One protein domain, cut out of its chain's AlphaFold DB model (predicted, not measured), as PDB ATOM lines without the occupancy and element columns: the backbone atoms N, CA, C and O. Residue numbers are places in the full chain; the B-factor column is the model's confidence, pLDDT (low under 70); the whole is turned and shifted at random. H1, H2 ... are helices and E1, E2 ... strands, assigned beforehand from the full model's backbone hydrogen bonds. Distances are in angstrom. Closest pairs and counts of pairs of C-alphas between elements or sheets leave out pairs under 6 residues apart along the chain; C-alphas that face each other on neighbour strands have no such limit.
ATOM      1  N   SER A  12     187.326 247.553 189.600       83.56
ATOM      2  CA  SER A  12     187.016 247.595 188.170       83.56
ATOM      3  C   SER A  12     185.769 248.419 187.830       83.56
ATOM      4  O   SER A  12     185.515 248.682 186.646       83.56
ATOM      5  N   GLN A  13     185.002 248.874 188.827       87.88
ATOM      6  CA  GLN A  13     183.707 249.528 188.621       87.88
ATOM      7  C   GLN A  13     183.576 250.832 189.403       87.88
ATOM      8  O   GLN A  13     184.217 251.042 190.427       87.88
ATOM      9  N   ASP A  14     182.709 251.715 188.909       91.00
ATOM     10  CA  ASP A  14     182.233 252.830 189.717       91.00
ATOM     11  C   ASP A  14     181.304 252.281 190.802       91.00
ATOM     12  O   ASP A  14     180.419 251.470 190.518       91.00
ATOM     13  N   GLN A  15     181.483 252.728 192.042       91.19
ATOM     14  CA  GLN A  15     180.723 252.212 193.176       91.19
ATOM     15  C   GLN A  15     180.118 253.324 194.023       91.19
ATOM     16  O   GLN A  15     180.704 254.389 194.230       91.19
ATOM     17  N   ILE A  16     178.923 253.045 194.542       93.38
ATOM     18  CA  ILE A  16     178.191 253.922 195.453       93.38
ATOM     19  C   ILE A  16     177.954 253.159 196.754       93.38
ATOM     20  O   ILE A  16     177.348 252.089 196.745       93.38
ATOM     21  N   TYR A  17     178.403 253.726 197.869       92.69
ATOM     22  CA  TYR A  17     178.045 253.258 199.200       92.69
ATOM     23  C   TYR A  17     176.709 253.889 199.606       92.69
ATOM     24  O   TYR A  17     176.628 255.103 199.811       92.69
ATOM     25  N   SER A  18     175.652 253.080 199.670       91.00
ATOM     26  CA  SER A  18     174.284 253.521 199.957       91.00
ATOM     27  C   SER A  18     173.890 253.304 201.420       91.00
ATOM     28  O   SER A  18     174.521 252.547 202.158       91.00
ATOM     29  N   GLN A  19     172.823 253.980 201.852       84.94
ATOM     30  CA  GLN A  19     172.347 253.958 203.239       84.94
ATOM     31  C   GLN A  19     171.938 252.556 203.730       84.94
ATOM     32  O   GLN A  19     172.085 252.257 204.914       84.94
ATOM     33  N   ASP A  20     171.499 251.676 202.825       87.50
ATOM     34  CA  ASP A  20     171.064 250.306 203.143       87.50
ATOM     35  C   ASP A  20     172.190 249.422 203.704       87.50
ATOM     36  O   ASP A  20     171.932 248.432 204.391       87.50
ATOM     37  N   LEU A  21     173.449 249.790 203.451       86.94
ATOM     38  CA  LEU A  21     174.628 249.098 203.974       86.94
ATOM     39  C   LEU A  21     174.896 249.427 205.454       86.94
ATOM     40  O   LEU A  21     175.647 248.704 206.116       86.94
ATOM     41  N   GLY A  22     174.280 250.483 205.993       89.81
ATOM     42  CA  GLY A  22     174.526 250.975 207.350       89.81
ATOM     43  C   GLY A  22     175.950 251.503 207.544       89.81
ATOM     44  O   GLY A  22     176.680 251.721 206.581       89.81
ATOM     45  N   SER A  23     176.367 251.727 208.791       93.25
ATOM     46  CA  SER A  23     177.769 252.060 209.085       93.25
ATOM     47  C   SER A  23     178.632 250.801 209.110       93.25
ATOM     48  O   SER A  23     178.232 249.789 209.689       93.25
ATOM     49  N   GLN A  24     179.821 250.865 208.514       92.25
ATOM     50  CA  GLN A  24     180.743 249.735 208.428       92.25
ATOM     51  C   GLN A  24     182.188 250.157 208.687       92.25
ATOM     52  O   GLN A  24     182.587 251.303 208.486       92.25
ATOM     53  N   THR A  25     182.990 249.198 209.139       89.88
ATOM     54  CA  THR A  25     184.442 249.329 209.238       89.88
ATOM     55  C   THR A  25     185.076 248.203 208.443       89.88
ATOM     56  O   THR A  25     184.865 247.034 208.764       89.88
ATOM     57  N   LEU A  26     185.857 248.565 207.434       85.31
ATOM     58  CA  LEU A  26     186.603 247.640 206.596       85.31
ATOM     59  C   LEU A  26     188.067 247.620 207.034       85.31
ATOM     60  O   LEU A  26     188.639 248.644 207.412       85.31
ATOM     61  N   THR A  27     188.660 246.431 207.017       78.38
ATOM     62  CA  THR A  27     190.071 246.194 207.372       78.38
ATOM     63  C   THR A  27     190.856 245.566 206.226       78.38
ATOM     64  O   THR A  27     192.056 245.337 206.359       78.38
ATOM     65  N   ASP A  28     190.183 245.218 205.131       66.81
ATOM     66  CA  ASP A  28     190.806 244.799 203.889       66.81
ATOM     67  C   ASP A  28     191.088 246.047 203.044       66.81
ATOM     68  O   ASP A  28     190.183 246.735 202.583       66.81
ATOM     69  N   GLY A  29     192.356 246.393 202.837       57.62
ATOM     70  CA  GLY A  29     192.706 247.491 201.928       57.62
ATOM     71  C   GLY A  29     192.671 247.062 200.469       57.62
ATOM     72  O   GLY A  29     193.637 247.261 199.753       57.62
ATOM     73  N   SER A  30     191.548 246.483 200.046       58.81
ATOM     74  CA  SER A  30     191.177 246.343 198.636       58.81
ATOM     75  C   SER A  30     190.897 247.713 197.989       58.81
ATOM     76  O   SER A  30     190.957 247.851 196.773       58.81
ATOM     77  N   PHE A  31     190.645 248.744 198.806       66.00
ATOM     78  CA  PHE A  31     190.393 250.145 198.431       66.00
ATOM     79  C   PHE A  31     191.643 250.946 198.019       66.00
ATOM     80  O   PHE A  31     191.638 252.179 198.057       66.00
ATOM     81  N   ASP A  32     192.736 250.256 197.709       61.91
ATOM     82  CA  ASP A  32     194.069 250.808 197.472       61.91
ATOM     83  C   ASP A  32     194.319 251.208 196.008       61.91
ATOM     84  O   ASP A  32     195.259 251.956 195.738       61.91
ATOM     85  N   LYS A  33     193.490 250.730 195.066       63.72
ATOM     86  CA  LYS A  33     193.723 250.845 193.614       63.72
ATOM     87  C   LYS A  33     192.447 251.220 192.853       63.72
ATOM     88  O   LYS A  33     191.839 250.386 192.186       63.72
ATOM     89  N   ALA A  34     192.031 252.481 192.946       67.38
ATOM     90  CA  ALA A  34     191.004 253.033 192.064       67.38
ATOM     91  C   ALA A  34     191.700 253.746 190.897       67.38
ATOM     92  O   ALA A  34     192.179 254.870 191.053       67.38
ATOM     93  N   GLU A  35     191.769 253.118 189.725       78.75
ATOM     94  CA  GLU A  35     192.320 253.730 188.507       78.75
ATOM     95  C   GLU A  35     191.191 253.978 187.498       78.75
ATOM     96  O   GLU A  35     190.514 253.048 187.057       78.75
ATOM     97  N   GLY A  36     190.934 255.244 187.165       83.12
ATOM     98  CA  GLY A  36     189.828 255.624 186.284       83.12
ATOM     99  C   GLY A  36     188.434 255.351 186.833       83.12
ATOM    100  O   GLY A  36     187.492 255.295 186.039       83.12
ATOM    101  N   LYS A  37     188.280 255.173 188.153       87.25
ATOM    102  CA  LYS A  37     186.995 254.848 188.790       87.25
ATOM    103  C   LYS A  37     186.518 255.909 189.762       87.25
ATOM    104  O   LYS A  37     187.288 256.623 190.406       87.25
ATOM    105  N   LYS A  38     185.199 255.989 189.885       89.38
ATOM    106  CA  LYS A  38     184.507 256.852 190.831       89.38
ATOM    107  C   LYS A  38     183.989 256.030 192.006       89.38
ATOM    108  O   LYS A  38     183.181 255.121 191.839       89.38
ATOM    109  N   PHE A  39     184.360 256.443 193.212       91.38
ATOM    110  CA  PHE A  39     183.640 256.058 194.421       91.38
ATOM    111  C   PHE A  39     182.752 257.209 194.881       91.38
ATOM    112  O   PHE A  39     183.128 258.386 194.793       91.38
ATOM    113  N   THR A  40     181.572 256.859 195.382       93.75
ATOM    114  CA  THR A  40     180.623 257.806 195.962       93.75
ATOM    115  C   THR A  40     180.143 257.309 197.315       93.75
ATOM    116  O   THR A  40     179.427 256.315 197.392       93.75
ATOM    117  N   MET A  41     180.470 258.027 198.382       94.44
ATOM    118  CA  MET A  41     179.794 257.872 199.665       94.44
ATOM    119  C   MET A  41     178.471 258.649 199.610       94.44
ATOM    120  O   MET A  41     178.476 259.880 199.612       94.44
ATOM    121  N   GLY A  42     177.350 257.932 199.493       93.75
ATOM    122  CA  GLY A  42     175.996 258.483 199.331       93.75
ATOM    123  C   GLY A  42     175.034 258.069 200.449       93.75
ATOM    124  O   GLY A  42     173.819 258.060 200.255       93.75
ATOM    125  N   ALA A  43     175.560 257.685 201.611       92.19
ATOM    126  CA  ALA A  43     174.801 257.122 202.721       92.19
ATOM    127  C   ALA A  43     174.641 258.137 203.863       92.19
ATOM    128  O   ALA A  43     175.416 258.157 204.821       92.19
ATOM    129  N   ALA A  44     173.614 258.986 203.773       91.38
ATOM    130  CA  ALA A  44     173.322 259.994 204.792       91.38
ATOM    131  C   ALA A  44     173.180 259.374 206.198       91.38
ATOM    132  O   ALA A  44     172.456 258.399 206.397       91.38
ATOM    133  N   GLY A  45     173.861 259.962 207.185       90.44
ATOM    134  CA  GLY A  45     173.849 259.485 208.573       90.44
ATOM    135  C   GLY A  45     174.645 258.199 208.831       90.44
ATOM    136  O   GLY A  45     174.695 257.754 209.975       90.44
ATOM    137  N   CYS A  46     175.280 257.615 207.811       93.38
ATOM    138  CA  CYS A  46     176.152 256.452 207.953       93.38
ATOM    139  C   CYS A  46     177.631 256.847 207.890       93.38
ATOM    140  O   CYS A  46     177.999 257.900 207.358       93.38
ATOM    141  N   GLU A  47     178.477 255.961 208.411       94.69
ATOM    142  CA  GLU A  47     179.931 256.074 208.340       94.69
ATOM    143  C   GLU A  47     180.543 254.810 207.725       94.69
ATOM    144  O   GLU A  47     180.261 253.699 208.175       94.69
ATOM    145  N   LEU A  48     181.403 254.986 206.722       93.50
ATOM    146  CA  LEU A  48     182.299 253.950 206.220       93.50
ATOM    147  C   LEU A  48     183.729 254.280 206.662       93.50
ATOM    148  O   LEU A  48     184.296 255.285 206.234       93.50
ATOM    149  N   VAL A  49     184.313 253.422 207.499       92.81
ATOM    150  CA  VAL A  49     185.697 253.558 207.976       92.81
ATOM    151  C   VAL A  49     186.591 252.524 207.306       92.81
ATOM    152  O   VAL A  49     186.393 251.324 207.477       92.81
ATOM    153  N   MET A  50     187.625 252.986 206.615       88.75
ATOM    154  CA  MET A  50     188.712 252.171 206.084       88.75
ATOM    155  C   MET A  50     189.874 252.185 207.075       88.75
ATOM    156  O   MET A  50     190.609 253.170 207.163       88.75
ATOM    157  N   LYS A  51     190.046 251.104 207.838       86.19
ATOM    158  CA  LYS A  51     191.200 250.947 208.731       86.19
ATOM    159  C   LYS A  51     192.410 250.484 207.937       86.19
ATOM    160  O   LYS A  51     192.426 249.368 207.422       86.19
ATOM    161  N   ILE A  52     193.441 251.318 207.902       80.69
ATOM    162  CA  ILE A  52     194.693 251.006 207.223       80.69
ATOM    163  C   ILE A  52     195.599 250.239 208.188       80.69
ATOM    164  O   ILE A  52     195.960 250.728 209.258       80.69
ATOM    165  N   THR A  53     195.917 248.998 207.822       73.38
ATOM    166  CA  THR A  53     196.702 248.051 208.630       73.38
ATOM    167  C   THR A  53     198.063 247.736 208.001       73.38
ATOM    168  O   THR A  53     198.341 248.084 206.856       73.38
ATOM    169  N   ASP A  54     198.921 247.051 208.752       62.38
ATOM    170  CA  ASP A  54     200.265 246.613 208.355       62.38
ATOM    171  C   ASP A  54     200.301 245.615 207.179       62.38
ATOM    172  O   ASP A  54     201.338 245.431 206.545       62.38
ATOM    173  N   LYS A  55     199.174 245.008 206.800       59.28
ATOM    174  CA  LYS A  55     199.087 244.239 205.546       59.28
ATOM    175  C   LYS A  55     199.303 245.103 204.298       59.28
ATOM    176  O   LYS A  55     199.587 244.554 203.240       59.28
ATOM    177  N   HIS A  56     199.232 246.428 204.437       57.59
ATOM    178  CA  HIS A  56     199.489 247.414 203.382       57.59
ATOM    179  C   HIS A  56     200.926 247.963 203.404       57.59
ATOM    180  O   HIS A  56     201.207 248.977 202.781       57.59
ATOM    181  N   THR A  57     201.853 247.294 204.103       48.03
ATOM    182  CA  THR A  57     203.252 247.718 204.366       48.03
ATOM    183  C   THR A  57     204.139 247.983 203.145       48.03
ATOM    184  O   THR A  57     205.298 248.358 203.316       48.03
ATOM    185  N   GLN A  58     203.639 247.819 201.920       50.44
ATOM    186  CA  GLN A  58     204.370 248.169 200.697       50.44
ATOM    187  C   GLN A  58     203.549 248.976 199.685       50.44
ATOM    188  O   GLN A  58     204.096 249.402 198.672       50.44
ATOM    189  N   GLU A  59     202.260 249.204 199.934       56.22
ATOM    190  CA  GLU A  59     201.357 249.763 198.933       56.22
ATOM    191  C   GLU A  59     200.786 251.079 199.458       56.22
ATOM    192  O   GLU A  59     200.017 251.131 200.415       56.22
ATOM    193  N   SER A  60     201.226 252.175 198.846       67.62
ATOM    194  CA  SER A  60     200.545 253.463 198.974       67.62
ATOM    195  C   SER A  60     199.101 253.325 198.455       67.62
ATOM    196  O   SER A  60     198.825 252.467 197.616       67.62
ATOM    197  N   ILE A  61     198.170 254.119 198.984       75.25
ATOM    198  CA  ILE A  61     196.767 254.113 198.538       75.25
ATOM    199  C   ILE A  61     196.667 255.101 197.390       75.25
ATOM    200  O   ILE A  61     196.903 256.292 197.595       75.25
ATOM    201  N   TRP A  62     196.301 254.622 196.204       74.75
ATOM    202  CA  TRP A  62     196.325 255.437 194.999       74.75
ATOM    203  C   TRP A  62     194.959 255.561 194.338       74.75
ATOM    204  O   TRP A  62     194.317 254.581 193.957       74.75
ATOM    205  N   TRP A  63     194.576 256.810 194.102       80.25
ATOM    206  CA  TRP A  63     193.492 257.179 193.203       80.25
ATOM    207  C   TRP A  63     194.114 257.782 191.941       80.25
ATOM    208  O   TRP A  63     194.356 258.986 191.876       80.25
ATOM    209  N   PHE A  64     194.434 256.944 190.954       71.81
ATOM    210  CA  PHE A  64     195.117 257.357 189.718       71.81
ATOM    211  C   PHE A  64     194.152 257.730 188.582       71.81
ATOM    212  O   PHE A  64     192.962 257.441 188.642       71.81
ATOM    213  N   ASP A  65     194.681 258.394 187.549       68.12
ATOM    214  CA  ASP A  65     194.088 258.573 186.214       68.12
ATOM    215  C   ASP A  65     192.571 258.768 186.159       68.12
ATOM    216  O   ASP A  65     191.816 257.835 185.934       68.12
ATOM    217  N   ASN A  66     192.105 260.011 186.291       75.56
ATOM    218  CA  ASN A  66     190.681 260.384 186.243       75.56
ATOM    219  C   ASN A  66     189.786 259.770 187.337       75.56
ATOM    220  O   ASN A  66     188.577 260.021 187.313       75.56
ATOM    221  N   SER A  67     190.342 259.025 188.300       83.44
ATOM    222  CA  SER A  67     189.595 258.595 189.480       83.44
ATOM    223  C   SER A  67     189.040 259.778 190.260       83.44
ATOM    224  O   SER A  67     189.586 260.881 190.223       83.44
ATOM    225  N   LYS A  68     187.914 259.553 190.945       85.62
ATOM    226  CA  LYS A  68     187.247 260.582 191.750       85.62
ATOM    227  C   LYS A  68     186.708 260.001 193.041       85.62
ATOM    228  O   LYS A  68     185.875 259.092 193.015       85.62
ATOM    229  N   LEU A  69     187.085 260.624 194.150       90.88
ATOM    230  CA  LEU A  69     186.464 260.395 195.444       90.88
ATOM    231  C   LEU A  69     185.366 261.438 195.671       90.88
ATOM    232  O   LEU A  69     185.637 262.639 195.721       90.88
ATOM    233  N   ASN A  70     184.118 260.983 195.793       93.75
ATOM    234  CA  ASN A  70     182.982 261.852 196.089       93.75
ATOM    235  C   ASN A  70     182.354 261.432 197.412       93.75
ATOM    236  O   ASN A  70     181.966 260.280 197.585       93.75
ATOM    237  N   VAL A  71     182.218 262.368 198.338       95.25
ATOM    238  CA  VAL A  71     181.449 262.170 199.565       95.25
ATOM    239  C   VAL A  71     180.234 263.071 199.480       95.25
ATOM    240  O   VAL A  71     180.300 264.242 199.826       95.25
ATOM    241  N   GLU A  72     179.148 262.536 198.932       94.50
ATOM    242  CA  GLU A  72     177.921 263.278 198.625       94.50
ATOM    243  C   GLU A  72     176.921 263.266 199.794       94.50
ATOM    244  O   GLU A  72     176.112 264.188 199.901       94.50
ATOM    245  N   ALA A  73     176.977 262.248 200.666       93.56
ATOM    246  CA  ALA A  73     176.233 262.184 201.927       93.56
ATOM    247  C   ALA A  73     176.850 261.169 202.908       93.56
ATOM    248  O   ALA A  73     177.214 260.063 202.509       93.56
ATOM    249  N   GLY A  74     176.889 261.502 204.205       94.56
ATOM    250  CA  GLY A  74     177.463 260.637 205.248       94.56
ATOM    251  C   GLY A  74     178.947 260.893 205.499       94.56
ATOM    252  O   GLY A  74     179.467 261.944 205.128       94.56
ATOM    253  N   THR A  75     179.626 259.955 206.165       96.38
ATOM    254  CA  THR A  75     181.056 260.072 206.498       96.38
ATOM    255  C   THR A  75     181.882 258.955 205.866       96.38
ATOM    256  O   THR A  75     181.596 257.780 206.079       96.38
ATOM    257  N   PHE A  76     182.925 259.310 205.123       95.50
ATOM    258  CA  PHE A  76     183.957 258.373 204.682       95.50
ATOM    259  C   PHE A  76     185.259 258.690 205.414       95.50
ATOM    260  O   PHE A  76     185.683 259.844 205.423       95.50
ATOM    261  N   THR A  77     185.886 257.686 206.022       94.81
ATOM    262  CA  THR A  77     187.084 257.871 206.849       94.81
ATOM    263  C   THR A  77     188.198 256.936 206.392       94.81
ATOM    264  O   THR A  77     188.023 255.721 206.430       94.81
ATOM    265  N   TYR A  78     189.368 257.478 206.054       92.00
ATOM    266  CA  TYR A  78     190.623 256.723 206.078       92.00
ATOM    267  C   TYR A  78     191.257 256.851 207.470       92.00
ATOM    268  O   TYR A  78     191.592 257.956 207.892       92.00
ATOM    269  N   ASP A  79     191.412 255.741 208.199       91.00
ATOM    270  CA  ASP A  79     191.997 255.711 209.551       91.00
ATOM    271  C   ASP A  79     193.365 255.012 209.534       91.00
ATOM    272  O   ASP A  79     193.452 253.788 209.398       91.00
ATOM    273  N   PHE A  80     194.431 255.802 209.703       87.56
ATOM    274  CA  PHE A  80     195.826 255.356 209.774       87.56
ATOM    275  C   PHE A  80     196.338 255.203 211.216       87.56
ATOM    276  O   PHE A  80     197.513 254.900 211.423       87.56
ATOM    277  N   SER A  81     195.494 255.377 212.243       85.75
ATOM    278  CA  SER A  81     195.932 255.396 213.647       85.75
ATOM    279  C   SER A  81     196.569 254.082 214.120       85.75
ATOM    280  O   SER A  81     197.259 254.077 215.135       85.75
ATOM    281  N   HIS A  82     196.344 252.974 213.411       77.25
ATOM    282  CA  HIS A  82     196.859 251.645 213.762       77.25
ATOM    283  C   HIS A  82     198.036 251.203 212.883       77.25
ATOM    284  O   HIS A  82     198.503 250.073 213.023       77.25
ATOM    285  N   PHE A  83     198.510 252.061 211.975       71.81
ATOM    286  CA  PHE A  83     199.624 251.719 211.104       71.81
ATOM    287  C   PHE A  83     200.952 251.800 211.882       71.81
ATOM    288  O   PHE A  83     201.275 252.866 212.419       71.81
ATOM    289  N   PRO A  84     201.727 250.701 211.985       60.28
ATOM    290  CA  PRO A  84     202.976 250.701 212.731       60.28
ATOM    291  C   PRO A  84     204.001 251.627 212.069       60.28
ATOM    292  O   PRO A  84     204.248 251.583 210.865       60.28
ATOM    293  N   SER A  85     204.601 252.479 212.891       54.97
ATOM    294  CA  SER A  85     205.522 253.559 212.544       54.97
ATOM    295  C   SER A  85     206.896 253.055 212.077       54.97
ATOM    296  O   SER A  85     207.907 253.305 212.731       54.97
ATOM    297  N   SER A  86     206.963 252.322 210.964       58.28
ATOM    298  CA  SER A  86     208.238 252.075 210.286       58.28
ATOM    299  C   SER A  86     208.526 253.222 209.304       58.28
ATOM    300  O   SER A  86     207.709 253.458 208.409       58.28
ATOM    301  N   PRO A  87     209.669 253.932 209.415       55.12
ATOM    302  CA  PRO A  87     210.014 255.059 208.540       55.12
ATOM    303  C   PRO A  87     210.054 254.710 207.046       55.12
ATOM    304  O   PRO A  87     209.861 255.586 206.214       55.12
ATOM    305  N   LEU A  88     210.288 253.437 206.709       54.78
ATOM    306  CA  LEU A  88     210.508 252.957 205.340       54.78
ATOM    307  C   LEU A  88     209.245 252.401 204.655       54.78
ATOM    308  O   LEU A  88     209.337 251.931 203.526       54.78
ATOM    309  N   GLN A  89     208.094 252.375 205.337       57.28
ATOM    310  CA  GLN A  89     206.901 251.632 204.888       57.28
ATOM    311  C   GLN A  89     205.582 252.383 205.091       57.28
ATOM    312  O   GLN A  89     204.514 251.776 205.067       57.28
ATOM    313  N   ALA A  90     205.621 253.689 205.340       60.16
ATOM    314  CA  ALA A  90     204.393 254.422 205.598       60.16
ATOM    315  C   ALA A  90     203.560 254.591 204.317       60.16
ATOM    316  O   ALA A  90     204.109 255.009 203.297       60.16
ATOM    317  N   PRO A  91     202.248 254.300 204.356       61.34
ATOM    318  CA  PRO A  91     201.393 254.466 203.199       61.34
ATOM    319  C   PRO A  91     201.268 255.956 202.903       61.34
ATOM    320  O   PRO A  91     200.850 256.745 203.753       61.34
ATOM    321  N   LEU A  92     201.630 256.326 201.683       75.88
ATOM    322  CA  LEU A  92     201.269 257.606 201.110       75.88
ATOM    323  C   LEU A  92     199.813 257.501 200.645       75.88
ATOM    324  O   LEU A  92     199.459 256.580 199.904       75.88
ATOM    325  N   LEU A  93     198.949 258.400 201.118       85.69
ATOM    326  CA  LEU A  93     197.604 258.536 200.567       85.69
ATOM    327  C   LEU A  93     197.658 259.518 199.403       85.69
ATOM    328  O   LEU A  93     197.781 260.719 199.629       85.69
ATOM    329  N   MET A  94     197.543 259.007 198.179       86.06
ATOM    330  CA  MET A  94     197.499 259.826 196.973       86.06
ATOM    331  C   MET A  94     196.097 259.872 196.399       86.06
ATOM    332  O   MET A  94     195.557 258.867 195.933       86.06
ATOM    333  N   LEU A  95     195.511 261.063 196.420       86.62
ATOM    334  CA  LEU A  95     194.174 261.313 195.905       86.62
ATOM    335  C   LEU A  95     194.259 262.144 194.629       86.62
ATOM    336  O   LEU A  95     195.000 263.118 194.575       86.62
ATOM    337  N   ARG A  96     193.444 261.821 193.625       84.94
ATOM    338  CA  ARG A  96     193.175 262.725 192.503       84.94
ATOM    339  C   ARG A  96     191.744 263.200 192.569       84.94
ATOM    340  O   ARG A  96     190.831 262.401 192.415       84.94
ATOM    341  N   GLY A  97     191.559 264.501 192.770       83.62
ATOM    342  CA  GLY A  97     190.236 265.111 192.798       83.62
ATOM    343  C   GLY A  97     189.392 264.681 194.005       83.62
ATOM    344  O   GLY A  97     188.958 263.534 194.113       83.62
ATOM    345  N   VAL A  98     189.079 265.620 194.890       91.44
ATOM    346  CA  VAL A  98     188.247 265.353 196.071       91.44
ATOM    347  C   VAL A  98     187.005 266.225 196.020       91.44
ATOM    348  O   VAL A  98     187.099 267.449 196.036       91.44
ATOM    349  N   ASN A  99     185.827 265.603 195.993       94.50
ATOM    350  CA  ASN A  99     184.559 266.318 196.094       94.50
ATOM    351  C   ASN A  99     183.855 265.931 197.390       94.50
ATOM    352  O   ASN A  99     183.572 264.755 197.615       94.50
ATOM    353  N   VAL A 100     183.524 266.913 198.220       95.94
ATOM    354  CA  VAL A 100     182.770 266.683 199.457       95.94
ATOM    355  C   VAL A 100     181.545 267.577 199.477       95.94
ATOM    356  O   VAL A 100     181.642 268.780 199.262       95.94
ATOM    357  N   GLY A 101     180.390 266.989 199.756       92.81
ATOM    358  CA  GLY A 101     179.093 267.637 199.723       92.81
ATOM    359  C   GLY A 101     178.486 267.707 198.324       92.81
ATOM    360  O   GLY A 101     179.151 267.607 197.288       92.81
ATOM    361  N   VAL A 102     177.180 267.944 198.306       88.62
ATOM    362  CA  VAL A 102     176.412 268.322 197.119       88.62
ATOM    363  C   VAL A 102     175.536 269.523 197.458       88.62
ATOM    364  O   VAL A 102     175.415 269.926 198.612       88.62
ATOM    365  N   LYS A 103     174.958 270.143 196.431       71.69
ATOM    366  CA  LYS A 103     174.073 271.292 196.613       71.69
ATOM    367  C   LYS A 103     172.853 270.874 197.453       71.69
ATOM    368  O   LYS A 103     172.250 269.847 197.153       71.69
ATOM    369  N   ASP A 104     172.508 271.665 198.469       68.25
ATOM    370  CA  ASP A 104     171.293 271.520 199.293       68.25
ATOM    371  C   ASP A 104     171.180 270.219 200.133       68.25
ATOM    372  O   ASP A 104     170.076 269.803 200.486       68.25
ATOM    373  N   ALA A 105     172.298 269.567 200.481       61.69
ATOM    374  CA  ALA A 105     172.298 268.260 201.150       61.69
ATOM    375  C   ALA A 105     172.616 268.259 202.657       61.69
ATOM    376  O   ALA A 105     173.103 269.230 203.245       61.69
ATOM    377  N   ALA A 106     172.333 267.096 203.261       73.19
ATOM    378  CA  ALA A 106     172.788 266.687 204.583       73.19
ATOM    379  C   ALA A 106     174.323 266.748 204.705       73.19
ATOM    380  O   ALA A 106     175.050 266.693 203.712       73.19
ATOM    381  N   GLN A 107     174.813 266.832 205.945       86.94
ATOM    382  CA  GLN A 107     176.243 266.893 206.240       86.94
ATOM    383  C   GLN A 107     177.004 265.741 205.564       86.94
ATOM    384  O   GLN A 107     176.630 264.569 205.677       86.94
ATOM    385  N   SER A 108     178.076 266.100 204.862       95.38
ATOM    386  CA  SER A 108     178.963 265.174 204.154       95.38
ATOM    387  C   SER A 108     180.376 265.367 204.669       95.38
ATOM    388  O   SER A 108     180.841 266.501 204.739       95.38
ATOM    389  N   CYS A 109     181.058 264.293 205.044       97.38
ATOM    390  CA  CYS A 109     182.358 264.401 205.685       97.38
ATOM    391  C   CYS A 109     183.353 263.391 205.125       97.38
ATOM    392  O   CYS A 109     183.138 262.185 205.208       97.38
ATOM    393  N   PHE A 110     184.454 263.885 204.573       97.38
ATOM    394  CA  PHE A 110     185.611 263.062 204.265       97.38
ATOM    395  C   PHE A 110     186.679 263.296 205.332       97.38
ATOM    396  O   PHE A 110     187.088 264.435 205.557       97.38
ATOM    397  N   LYS A 111     187.106 262.227 206.003       97.38
ATOM    398  CA  LYS A 111     188.093 262.279 207.080       97.38
ATOM    399  C   LYS A 111     189.324 261.460 206.732       97.38
ATOM    400  O   LYS A 111     189.219 260.320 206.282       97.38
ATOM    401  N   ILE A 112     190.490 262.019 207.012       95.06
ATOM    402  CA  ILE A 112     191.776 261.333 206.956       95.06
ATOM    403  C   ILE A 112     192.387 261.459 208.348       95.06
ATOM    404  O   ILE A 112     192.699 262.557 208.796       95.06
ATOM    405  N   LYS A 113     192.521 260.346 209.062       94.12
ATOM    406  CA  LYS A 113     192.892 260.342 210.476       94.12
ATOM    407  C   LYS A 113     194.275 259.749 210.690       94.12
ATOM    408  O   LYS A 113     194.547 258.626 210.273       94.12
ATOM    409  N   SER A 114     195.109 260.499 211.403       91.69
ATOM    410  CA  SER A 114     196.499 260.187 211.734       91.69
ATOM    411  C   SER A 114     197.393 259.848 210.529       91.69
ATOM    412  O   SER A 114     198.197 258.913 210.647       91.69
ATOM    413  N   PRO A 115     197.268 260.524 209.367       89.94
ATOM    414  CA  PRO A 115     198.100 260.189 208.224       89.94
ATOM    415  C   PRO A 115     199.558 260.565 208.495       89.94
ATOM    416  O   PRO A 115     199.854 261.550 209.174       89.94
ATOM    417  N   LYS A 116     200.481 259.793 207.918       87.44
ATOM    418  CA  LYS A 116     201.891 260.196 207.872       87.44
ATOM    419  C   LYS A 116     202.142 261.132 206.696       87.44
ATOM    420  O   LYS A 116     202.645 262.228 206.907       87.44
ATOM    421  N   PHE A 117     201.703 260.708 205.511       87.19
ATOM    422  CA  PHE A 117     201.811 261.453 204.265       87.19
ATOM    423  C   PHE A 117     200.473 261.474 203.524       87.19
ATOM    424  O   PHE A 117     199.833 260.429 203.353       87.19
ATOM    425  N   VAL A 118     200.074 262.646 203.041       90.31
ATOM    426  CA  VAL A 118     198.947 262.814 202.118       90.31
ATOM    427  C   VAL A 118     199.390 263.696 200.963       90.31
ATOM    428  O   VAL A 118     199.946 264.765 201.191       90.31
ATOM    429  N   ASP A 119     199.088 263.276 199.742       89.06
ATOM    430  CA  ASP A 119     199.269 264.082 198.541       89.06
ATOM    431  C   ASP A 119     197.962 264.110 197.736       89.06
ATOM    432  O   ASP A 119     197.392 263.073 197.386       89.06
ATOM    433  N   ILE A 120     197.455 265.308 197.457       89.00
ATOM    434  CA  ILE A 120     196.278 265.517 196.622       89.00
ATOM    435  C   ILE A 120     196.709 266.135 195.290       89.00
ATOM    436  O   ILE A 120     197.004 267.326 195.166       89.00
ATOM    437  N   LEU A 121     196.667 265.299 194.257       84.69
ATOM    438  CA  LEU A 121     196.947 265.632 192.871       84.69
ATOM    439  C   LEU A 121     195.654 266.048 192.153       84.69
ATOM    440  O   LEU A 121     195.027 265.268 191.436       84.69
ATOM    441  N   GLY A 122     195.229 267.290 192.345       85.31
ATOM    442  CA  GLY A 122     194.129 267.902 191.597       85.31
ATOM    443  C   GLY A 122     193.172 268.695 192.472       85.31
ATOM    444  O   GLY A 122     193.441 268.968 193.640       85.31
ATOM    445  N   ASP A 123     192.034 269.057 191.884       90.19
ATOM    446  CA  ASP A 123     191.085 269.966 192.518       90.19
ATOM    447  C   ASP A 123     190.414 269.362 193.757       90.19
ATOM    448  O   ASP A 123     189.956 268.215 193.765       90.19
ATOM    449  N   ILE A 124     190.263 270.187 194.785       93.88
ATOM    450  CA  ILE A 124     189.402 269.923 195.932       93.88
ATOM    451  C   ILE A 124     188.188 270.840 195.817       93.88
ATOM    452  O   ILE A 124     188.312 272.062 195.763       93.88
ATOM    453  N   SER A 125     186.991 270.267 195.814       95.12
ATOM    454  CA  SER A 125     185.736 271.013 195.822       95.12
ATOM    455  C   SER A 125     184.898 270.599 197.025       95.12
ATOM    456  O   SER A 125     184.283 269.532 197.033       95.12
ATOM    457  N   ILE A 126     184.790 271.489 198.007       96.19
ATOM    458  CA  ILE A 126     183.944 271.314 199.186       96.19
ATOM    459  C   ILE A 126     182.682 272.166 199.008       96.19
ATOM    460  O   ILE A 126     182.682 273.400 199.078       96.19
ATOM    461  N   LYS A 127     181.588 271.478 198.703       94.25
ATOM    462  CA  LYS A 127     180.261 272.053 198.487       94.25
ATOM    463  C   LYS A 127     179.545 272.279 199.822       94.25
ATOM    464  O   LYS A 127     180.084 271.975 200.884       94.25
ATOM    465  N   SER A 128     178.341 272.842 199.770       89.94
ATOM    466  CA  SER A 128     177.636 273.301 200.965       89.94
ATOM    467  C   SER A 128     177.477 272.225 202.036       89.94
ATOM    468  O   SER A 128     177.050 271.111 201.742       89.94
ATOM    469  N   ASN A 129     177.823 272.574 203.281       91.31
ATOM    470  CA  ASN A 129     177.863 271.675 204.447       91.31
ATOM    471  C   ASN A 129     178.815 270.464 204.312       91.31
ATOM    472  O   ASN A 129     178.735 269.517 205.102       91.31
ATOM    473  N   GLY A 130     179.694 270.464 203.307       96.50
ATOM    474  CA  GLY A 130     180.763 269.489 203.153       96.50
ATOM    475  C   GLY A 130     181.926 269.785 204.100       96.50
ATOM    476  O   GLY A 130     182.244 270.945 204.359       96.50
ATOM    477  N   ILE A 131     182.567 268.734 204.602       97.50
ATOM    478  CA  ILE A 131     183.711 268.826 205.513       97.50
ATOM    479  C   ILE A 131     184.823 267.903 205.023       97.50
ATOM    480  O   ILE A 131     184.636 266.687 204.990       97.50
ATOM    481  N   LEU A 132     185.984 268.462 204.698       97.62
ATOM    482  CA  LEU A 132     187.230 267.706 204.583       97.62
ATOM    483  C   LEU A 132     188.042 267.917 205.862       97.62
ATOM    484  O   LEU A 132     188.421 269.049 206.153       97.62
ATOM    485  N   SER A 133     188.289 266.843 206.612       97.69
ATOM    486  CA  SER A 133     189.107 266.867 207.832       97.69
ATOM    487  C   SER A 133     190.331 265.984 207.666       97.69
ATOM    488  O   SER A 133     190.209 264.819 207.281       97.69
ATOM    489  N   VAL A 134     191.500 266.521 207.981       96.50
ATOM    490  CA  VAL A 134     192.762 265.790 208.049       96.50
ATOM    491  C   VAL A 134     193.328 265.991 209.442       96.50
ATOM    492  O   VAL A 134     193.863 267.049 209.761       96.50
ATOM    493  N   ASP A 135     193.182 264.976 210.280       94.88
ATOM    494  CA  ASP A 135     193.454 265.093 211.705       94.88
ATOM    495  C   ASP A 135     194.777 264.404 212.047       94.88
ATOM    496  O   ASP A 135     195.002 263.253 211.668       94.88
ATOM    497  N   SER A 136     195.621 265.079 212.824       93.12
ATOM    498  CA  SER A 136     196.903 264.558 213.324       93.12
ATOM    499  C   SER A 136     197.881 264.137 212.218       93.12
ATOM    500  O   SER A 136     198.385 263.013 212.225       93.12
ATOM    501  N   VAL A 137     198.148 265.033 211.260       92.06
ATOM    502  CA  VAL A 137     199.220 264.861 210.264       92.06
ATOM    503  C   VAL A 137     200.554 264.710 210.986       92.06
ATOM    504  O   VAL A 137     200.895 265.547 211.824       92.06
ATOM    505  N   LYS A 138     201.303 263.655 210.663       90.38
ATOM    506  CA  LYS A 138     202.574 263.360 211.338       90.38
ATOM    507  C   LYS A 138     203.790 263.902 210.605       90.38
ATOM    508  O   LYS A 138     204.704 264.375 211.259       90.38
ATOM    509  N   GLU A 139     203.811 263.856 209.275       89.75
ATOM    510  CA  GLU A 139     204.966 264.344 208.510       89.75
ATOM    511  C   GLU A 139     204.550 265.335 207.434       89.75
ATOM    512  O   GLU A 139     204.948 266.492 207.514       89.75
ATOM    513  N   GLU A 140     203.726 264.938 206.462       90.69
ATOM    514  CA  GLU A 140     203.419 265.826 205.336       90.69
ATOM    515  C   GLU A 140     201.965 265.753 204.866       90.69
ATOM    516  O   GLU A 140     201.343 264.686 204.807       90.69
ATOM    517  N   PHE A 141     201.436 266.910 204.481       92.31
ATOM    518  CA  PHE A 141     200.212 267.033 203.700       92.31
ATOM    519  C   PHE A 141     200.455 268.015 202.561       92.31
ATOM    520  O   PHE A 141     200.779 269.174 202.817       92.31
ATOM    521  N   TYR A 142     200.232 267.582 201.323       91.00
ATOM    522  CA  TYR A 142     200.361 268.441 200.157       91.00
ATOM    523  C   TYR A 142     199.130 268.431 199.263       91.00
ATOM    524  O   TYR A 142     198.491 267.407 199.026       91.00
ATOM    525  N   ILE A 143     198.839 269.603 198.709       89.12
ATOM    526  CA  ILE A 143     198.097 269.759 197.463       89.12
ATOM    527  C   ILE A 143     199.142 270.171 196.435       89.12
ATOM    528  O   ILE A 143     199.546 271.331 196.397       89.12
ATOM    529  N   SER A 144     199.661 269.203 195.680       80.38
ATOM    530  CA  SER A 144     201.006 269.340 195.102       80.38
ATOM    531  C   SER A 144     201.082 270.108 193.785       80.38
ATOM    532  O   SER A 144     202.151 270.595 193.429       80.38
ATOM    533  N   SER A 145     199.986 270.244 193.034       79.25
ATOM    534  CA  SER A 145     200.016 270.906 191.722       79.25
ATOM    535  C   SER A 145     199.570 272.363 191.797       79.25
ATOM    536  O   SER A 145     198.453 272.625 192.216       79.25
ATOM    537  N   ALA A 146     200.359 273.295 191.251       71.44
ATOM    538  CA  ALA A 146     199.946 274.695 191.068       71.44
ATOM    539  C   ALA A 146     198.670 274.868 190.220       71.44
ATOM    540  O   ALA A 146     198.006 275.898 190.292       71.44
ATOM    541  N   ALA A 147     198.330 273.874 189.392       81.44
ATOM    542  CA  ALA A 147     197.094 273.879 188.617       81.44
ATOM    543  C   ALA A 147     195.870 273.434 189.439       81.44
ATOM    544  O   ALA A 147     194.745 273.648 188.987       81.44
ATOM    545  N   SER A 148     196.081 272.817 190.608       85.50
ATOM    546  CA  SER A 148     195.007 272.413 191.512       85.50
ATOM    547  C   SER A 148     194.289 273.633 192.072       85.50
ATOM    548  O   SER A 148     194.896 274.651 192.409       85.50
ATOM    549  N   LYS A 149     192.975 273.501 192.225       91.06
ATOM    550  CA  LYS A 149     192.129 274.495 192.885       91.06
ATOM    551  C   LYS A 149     191.458 273.909 194.108       91.06
ATOM    552  O   LYS A 149     190.894 272.819 194.048       91.06
ATOM    553  N   VAL A 150     191.432 274.671 195.190       94.88
ATOM    554  CA  VAL A 150     190.696 274.341 196.409       94.88
ATOM    555  C   VAL A 150     189.528 275.304 196.534       94.88
ATOM    556  O   VAL A 150     189.718 276.485 196.793       94.88
ATOM    557  N   ASN A 151     188.307 274.816 196.344       96.62
ATOM    558  CA  ASN A 151     187.106 275.645 196.359       96.62
ATOM    559  C   ASN A 151     186.187 275.241 197.509       96.62
ATOM    560  O   ASN A 151     185.724 274.102 197.568       96.62
ATOM    561  N   LEU A 152     185.892 276.192 198.391       97.06
ATOM    562  CA  LEU A 152     184.958 276.052 199.499       97.06
ATOM    563  C   LEU A 152     183.760 276.980 199.277       97.06
ATOM    564  O   LEU A 152     183.906 278.196 199.160       97.06
ATOM    565  N   SER A 153     182.564 276.397 199.240       94.31
ATOM    566  CA  SER A 153     181.297 277.136 199.102       94.31
ATOM    567  C   SER A 153     180.560 277.294 200.440       94.31
ATOM    568  O   SER A 153     181.032 276.838 201.472       94.31
ATOM    569  N   GLU A 154     179.382 277.920 200.439       93.00
ATOM    570  CA  GLU A 154     178.570 278.233 201.627       93.00
ATOM    571  C   GLU A 154     178.550 277.130 202.714       93.00
ATOM    572  O   GLU A 154     178.068 276.025 202.475       93.00
ATOM    573  N   ASN A 155     179.025 277.447 203.927       94.38
ATOM    574  CA  ASN A 155     179.151 276.546 205.092       94.38
ATOM    575  C   ASN A 155     180.106 275.340 204.927       94.38
ATOM    576  O   ASN A 155     180.088 274.433 205.758       94.38
ATOM    577  N   ALA A 156     180.927 275.293 203.876       96.88
ATOM    578  CA  ALA A 156     181.955 274.266 203.705       96.88
ATOM    579  C   ALA A 156     183.105 274.425 204.708       96.88
ATOM    580  O   ALA A 156     183.449 275.546 205.087       96.88
ATOM    581  N   GLN A 157     183.736 273.313 205.091       97.75
ATOM    582  CA  GLN A 157     184.871 273.307 206.014       97.75
ATOM    583  C   GLN A 157     186.053 272.499 205.472       97.75
ATOM    584  O   GLN A 157     185.890 271.352 205.053       97.75
ATOM    585  N   LEU A 158     187.247 273.088 205.529       97.50
ATOM    586  CA  LEU A 158     188.531 272.406 205.362       97.50
ATOM    587  C   LEU A 158     189.310 272.515 206.669       97.50
ATOM    588  O   LEU A 158     189.644 273.616 207.097       97.50
ATOM    589  N   LEU A 159     189.595 271.386 207.301       97.25
ATOM    590  CA  LEU A 159     190.262 271.327 208.595       97.25
ATOM    591  C   LEU A 159     191.505 270.454 208.455       97.25
ATOM    592  O   LEU A 159     191.400 269.301 208.048       97.25
ATOM    593  N   ILE A 160     192.676 270.996 208.774       95.62
ATOM    594  CA  ILE A 160     193.935 270.248 208.792       95.62
ATOM    595  C   ILE A 160     194.612 270.510 210.126       95.62
ATOM    596  O   ILE A 160     194.833 271.667 210.491       95.62
ATOM    597  N   SER A 161     194.947 269.450 210.855       94.44
ATOM    598  CA  SER A 161     195.639 269.551 212.133       94.44
ATOM    599  C   SER A 161     196.887 268.676 212.175       94.44
ATOM    600  O   SER A 161     196.891 267.543 211.699       94.44
ATOM    601  N   ARG A 162     197.941 269.183 212.810       91.69
ATOM    602  CA  ARG A 162     199.154 268.430 213.120       91.69
ATOM    603  C   ARG A 162     198.942 267.450 214.260       91.69
ATOM    604  O   ARG A 162     198.071 267.637 215.114       91.69
ATOM    605  N   ASP A 163     199.773 266.420 214.287       89.88
ATOM    606  CA  ASP A 163     200.107 265.745 215.532       89.88
ATOM    607  C   ASP A 163     200.975 266.692 216.377       89.88
ATOM    608  O   ASP A 163     201.919 267.305 215.883       89.88
ATOM    609  N   VAL A 164     200.613 266.879 217.645       86.25
ATOM    610  CA  VAL A 164     201.244 267.879 218.522       86.25
ATOM    611  C   VAL A 164     202.656 267.487 218.952       86.25
ATOM    612  O   VAL A 164     203.400 268.355 219.405       86.25
ATOM    613  N   SER A 165     203.013 266.202 218.839       86.62
ATOM    614  CA  SER A 165     204.375 265.715 219.079       86.62
ATOM    615  C   SER A 165     205.261 265.759 217.840       86.62
ATOM    616  O   SER A 165     206.445 265.456 217.948       86.62
ATOM    617  N   GLU A 166     204.700 266.110 216.686       88.44
ATOM    618  CA  GLU A 166     205.400 266.110 215.409       88.44
ATOM    619  C   GLU A 166     205.526 267.531 214.849       88.44
ATOM    620  O   GLU A 166     204.909 268.489 215.325       88.44
ATOM    621  N   SER A 167     206.354 267.679 213.818       89.31
ATOM    622  CA  SER A 167     206.601 268.953 213.134       89.31
ATOM    623  C   SER A 167     206.233 268.851 211.651       89.31
ATOM    624  O   SER A 167     207.114 268.974 210.798       89.31
ATOM    625  N   PRO A 168     204.957 268.574 211.316       89.00
ATOM    626  CA  PRO A 168     204.591 268.299 209.942       89.00
ATOM    627  C   PRO A 168     204.643 269.546 209.064       89.00
ATOM    628  O   PRO A 168     204.272 270.654 209.473       89.00
ATOM    629  N   LYS A 169     205.023 269.318 207.814       89.06
ATOM    630  CA  LYS A 169     204.973 270.298 206.735       89.06
ATOM    631  C   LYS A 169     203.632 270.190 206.037       89.06
ATOM    632  O   LYS A 169     203.182 269.098 205.688       89.06
ATOM    633  N   VAL A 170     202.978 271.321 205.834       88.62
ATOM    634  CA  VAL A 170     201.734 271.377 205.074       88.62
ATOM    635  C   VAL A 170     201.915 272.355 203.939       88.62
ATOM    636  O   VAL A 170     202.230 273.517 204.180       88.62
ATOM    637  N   GLY A 171     201.701 271.891 202.711       88.06
ATOM    638  CA  GLY A 171     201.775 272.739 201.536       88.06
ATOM    639  C   GLY A 171     200.517 272.712 200.694       88.06
ATOM    640  O   GLY A 171     199.928 271.668 200.423       88.06
ATOM    641  N   ILE A 172     200.089 273.896 200.273       86.44
ATOM    642  CA  ILE A 172     198.979 274.055 199.338       86.44
ATOM    643  C   ILE A 172     199.503 274.860 198.163       86.44
ATOM    644  O   ILE A 172     199.671 276.077 198.255       86.44
ATOM    645  N   ASN A 173     199.785 274.159 197.069       83.88
ATOM    646  CA  ASN A 173     200.185 274.764 195.812       83.88
ATOM    647  C   ASN A 173     198.913 274.986 194.976       83.88
ATOM    648  O   ASN A 173     198.135 274.055 194.772       83.88
ATOM    649  N   GLY A 174     198.689 276.222 194.522       82.69
ATOM    650  CA  GLY A 174     197.538 276.595 193.690       82.69
ATOM    651  C   GLY A 174     196.543 277.553 194.353       82.69
ATOM    652  O   GLY A 174     196.788 278.109 195.423       82.69
ATOM    653  N   ASP A 175     195.413 277.789 193.689       91.06
ATOM    654  CA  ASP A 175     194.421 278.767 194.146       91.06
ATOM    655  C   ASP A 175     193.460 278.154 195.171       91.06
ATOM    656  O   ASP A 175     192.795 277.146 194.911       91.06
ATOM    657  N   VAL A 176     193.318 278.818 196.314       94.88
ATOM    658  CA  VAL A 176     192.343 278.500 197.357       94.88
ATOM    659  C   VAL A 176     191.274 279.587 197.374       94.88
ATOM    660  O   VAL A 176     191.577 280.754 197.590       94.88
ATOM    661  N   SER A 177     190.009 279.227 197.173       96.81
ATOM    662  CA  SER A 177     188.882 280.157 197.224       96.81
ATOM    663  C   SER A 177     187.876 279.739 198.288       96.81
ATOM    664  O   SER A 177     187.354 278.626 198.265       96.81
ATOM    665  N   LEU A 178     187.561 280.673 199.179       97.31
ATOM    666  CA  LEU A 178     186.549 280.552 200.216       97.31
ATOM    667  C   LEU A 178     185.447 281.585 199.973       97.31
ATOM    668  O   LEU A 178     185.731 282.773 199.806       97.31
ATOM    669  N   ASP A 179     184.196 281.133 199.974       94.50
ATOM    670  CA  ASP A 179     183.023 281.991 199.796       94.50
ATOM    671  C   ASP A 179     181.935 281.710 200.844       94.50
ATOM    672  O   ASP A 179     181.956 280.691 201.547       94.50
ATOM    673  N   GLY A 180     180.966 282.617 200.955       92.06
ATOM    674  CA  GLY A 180     179.825 282.458 201.842       92.06
ATOM    675  C   GLY A 180     180.240 282.411 203.309       92.06
ATOM    676  O   GLY A 180     181.020 283.241 203.754       92.06
TER     677      GLY A 180
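This is residues 12 to 180 of the 337 residues of an uncharacterized protein of Lelliottia sp. 7254-16 (UniProt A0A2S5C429). The printed part is wound in stacked three-sided turns, a solenoid with walls of short parallel strands piled turn upon turn. One wall holds E3, E5, E7, E10, E13 and E16, a second E8, E11, E14 and E17, a third E9, E12 and E15; E4 and E6 fold round the corner between the second and third, and E1 and E2 cap E4. There are 169 residues with one named helix and seventeen named strands, in the order E1, E2, H1, then E3 to E17. The class is mostly strand, and the whole is compact, with a radius of gyration of the C-alphas of 15.0 A and spans of 43 by 36 by 31 A.

E1, residues 15 to 17, and E2, residues 24 to 26, lie on one side of E4, residues 38 to 51, with N 17 and O 40, and N 26 and O 49, 2.8 A apart. E6, residues 68 to 79, lies on the other side, N 41 to O 70 being 2.8 A. E4 bends by 129 degrees at residue 45, E6 by 126 degrees at residue 73. E4 lies on one side of E6, and on the other side lie E8, residues 98 to 100, with N 71 and O 99 2.8 A apart, and E9, residues 108 to 113, with N 111 and O 76 2.8 A apart. Parallel neighbours follow: E8 with E11, residues 124 to 126, E11 with E14, residues 149 to 152, and E14 with E17, residues 175 to 178; likewise E9 with E12, residues 130 to 137, and E12 with E15, residues 157 to 162. This branched sheet is twisted. The other sheet, parallel throughout, runs E3, residues 33 to 35, E5, 61 to 64, E7, 92 to 95, E10, 117 to 120, E13, 140 to 143, and E16, 169 to 172; N 120 and O 142 are 2.8 A apart. The two form a sandwich, two sheets face to face, with 32 pairs of C-alphas within 10 A. H1, residues 29 to 32, only grazes both sheets; its closest C-alphas to E5, those of Asp 32 and Ile 61, are 4.4 A apart. H1 is too short for an O i to N i+4 pair, and its one O i to N i+3 pair is not within hydrogen-bond range.

E1 begins at C-alpha 15 (180.723, 252.212, 193.176), and E17 ends at C-alpha 178 (186.549, 280.552, 200.216). From first to last C-alpha, E12 measures 20.3 A, E4 20.0 A and E6 19.1 A.

The C-alphas farthest apart, Leu 88 and Asp 104, are 43.8 A apart. The printed part has no cut. The link E6 to E7, residues 80 to 91, is long. Mean pLDDT of the printed part is 85.1; residues 28 to 34, 54 to 60, 65, 84 to 91 and 104 to 105 are under 70.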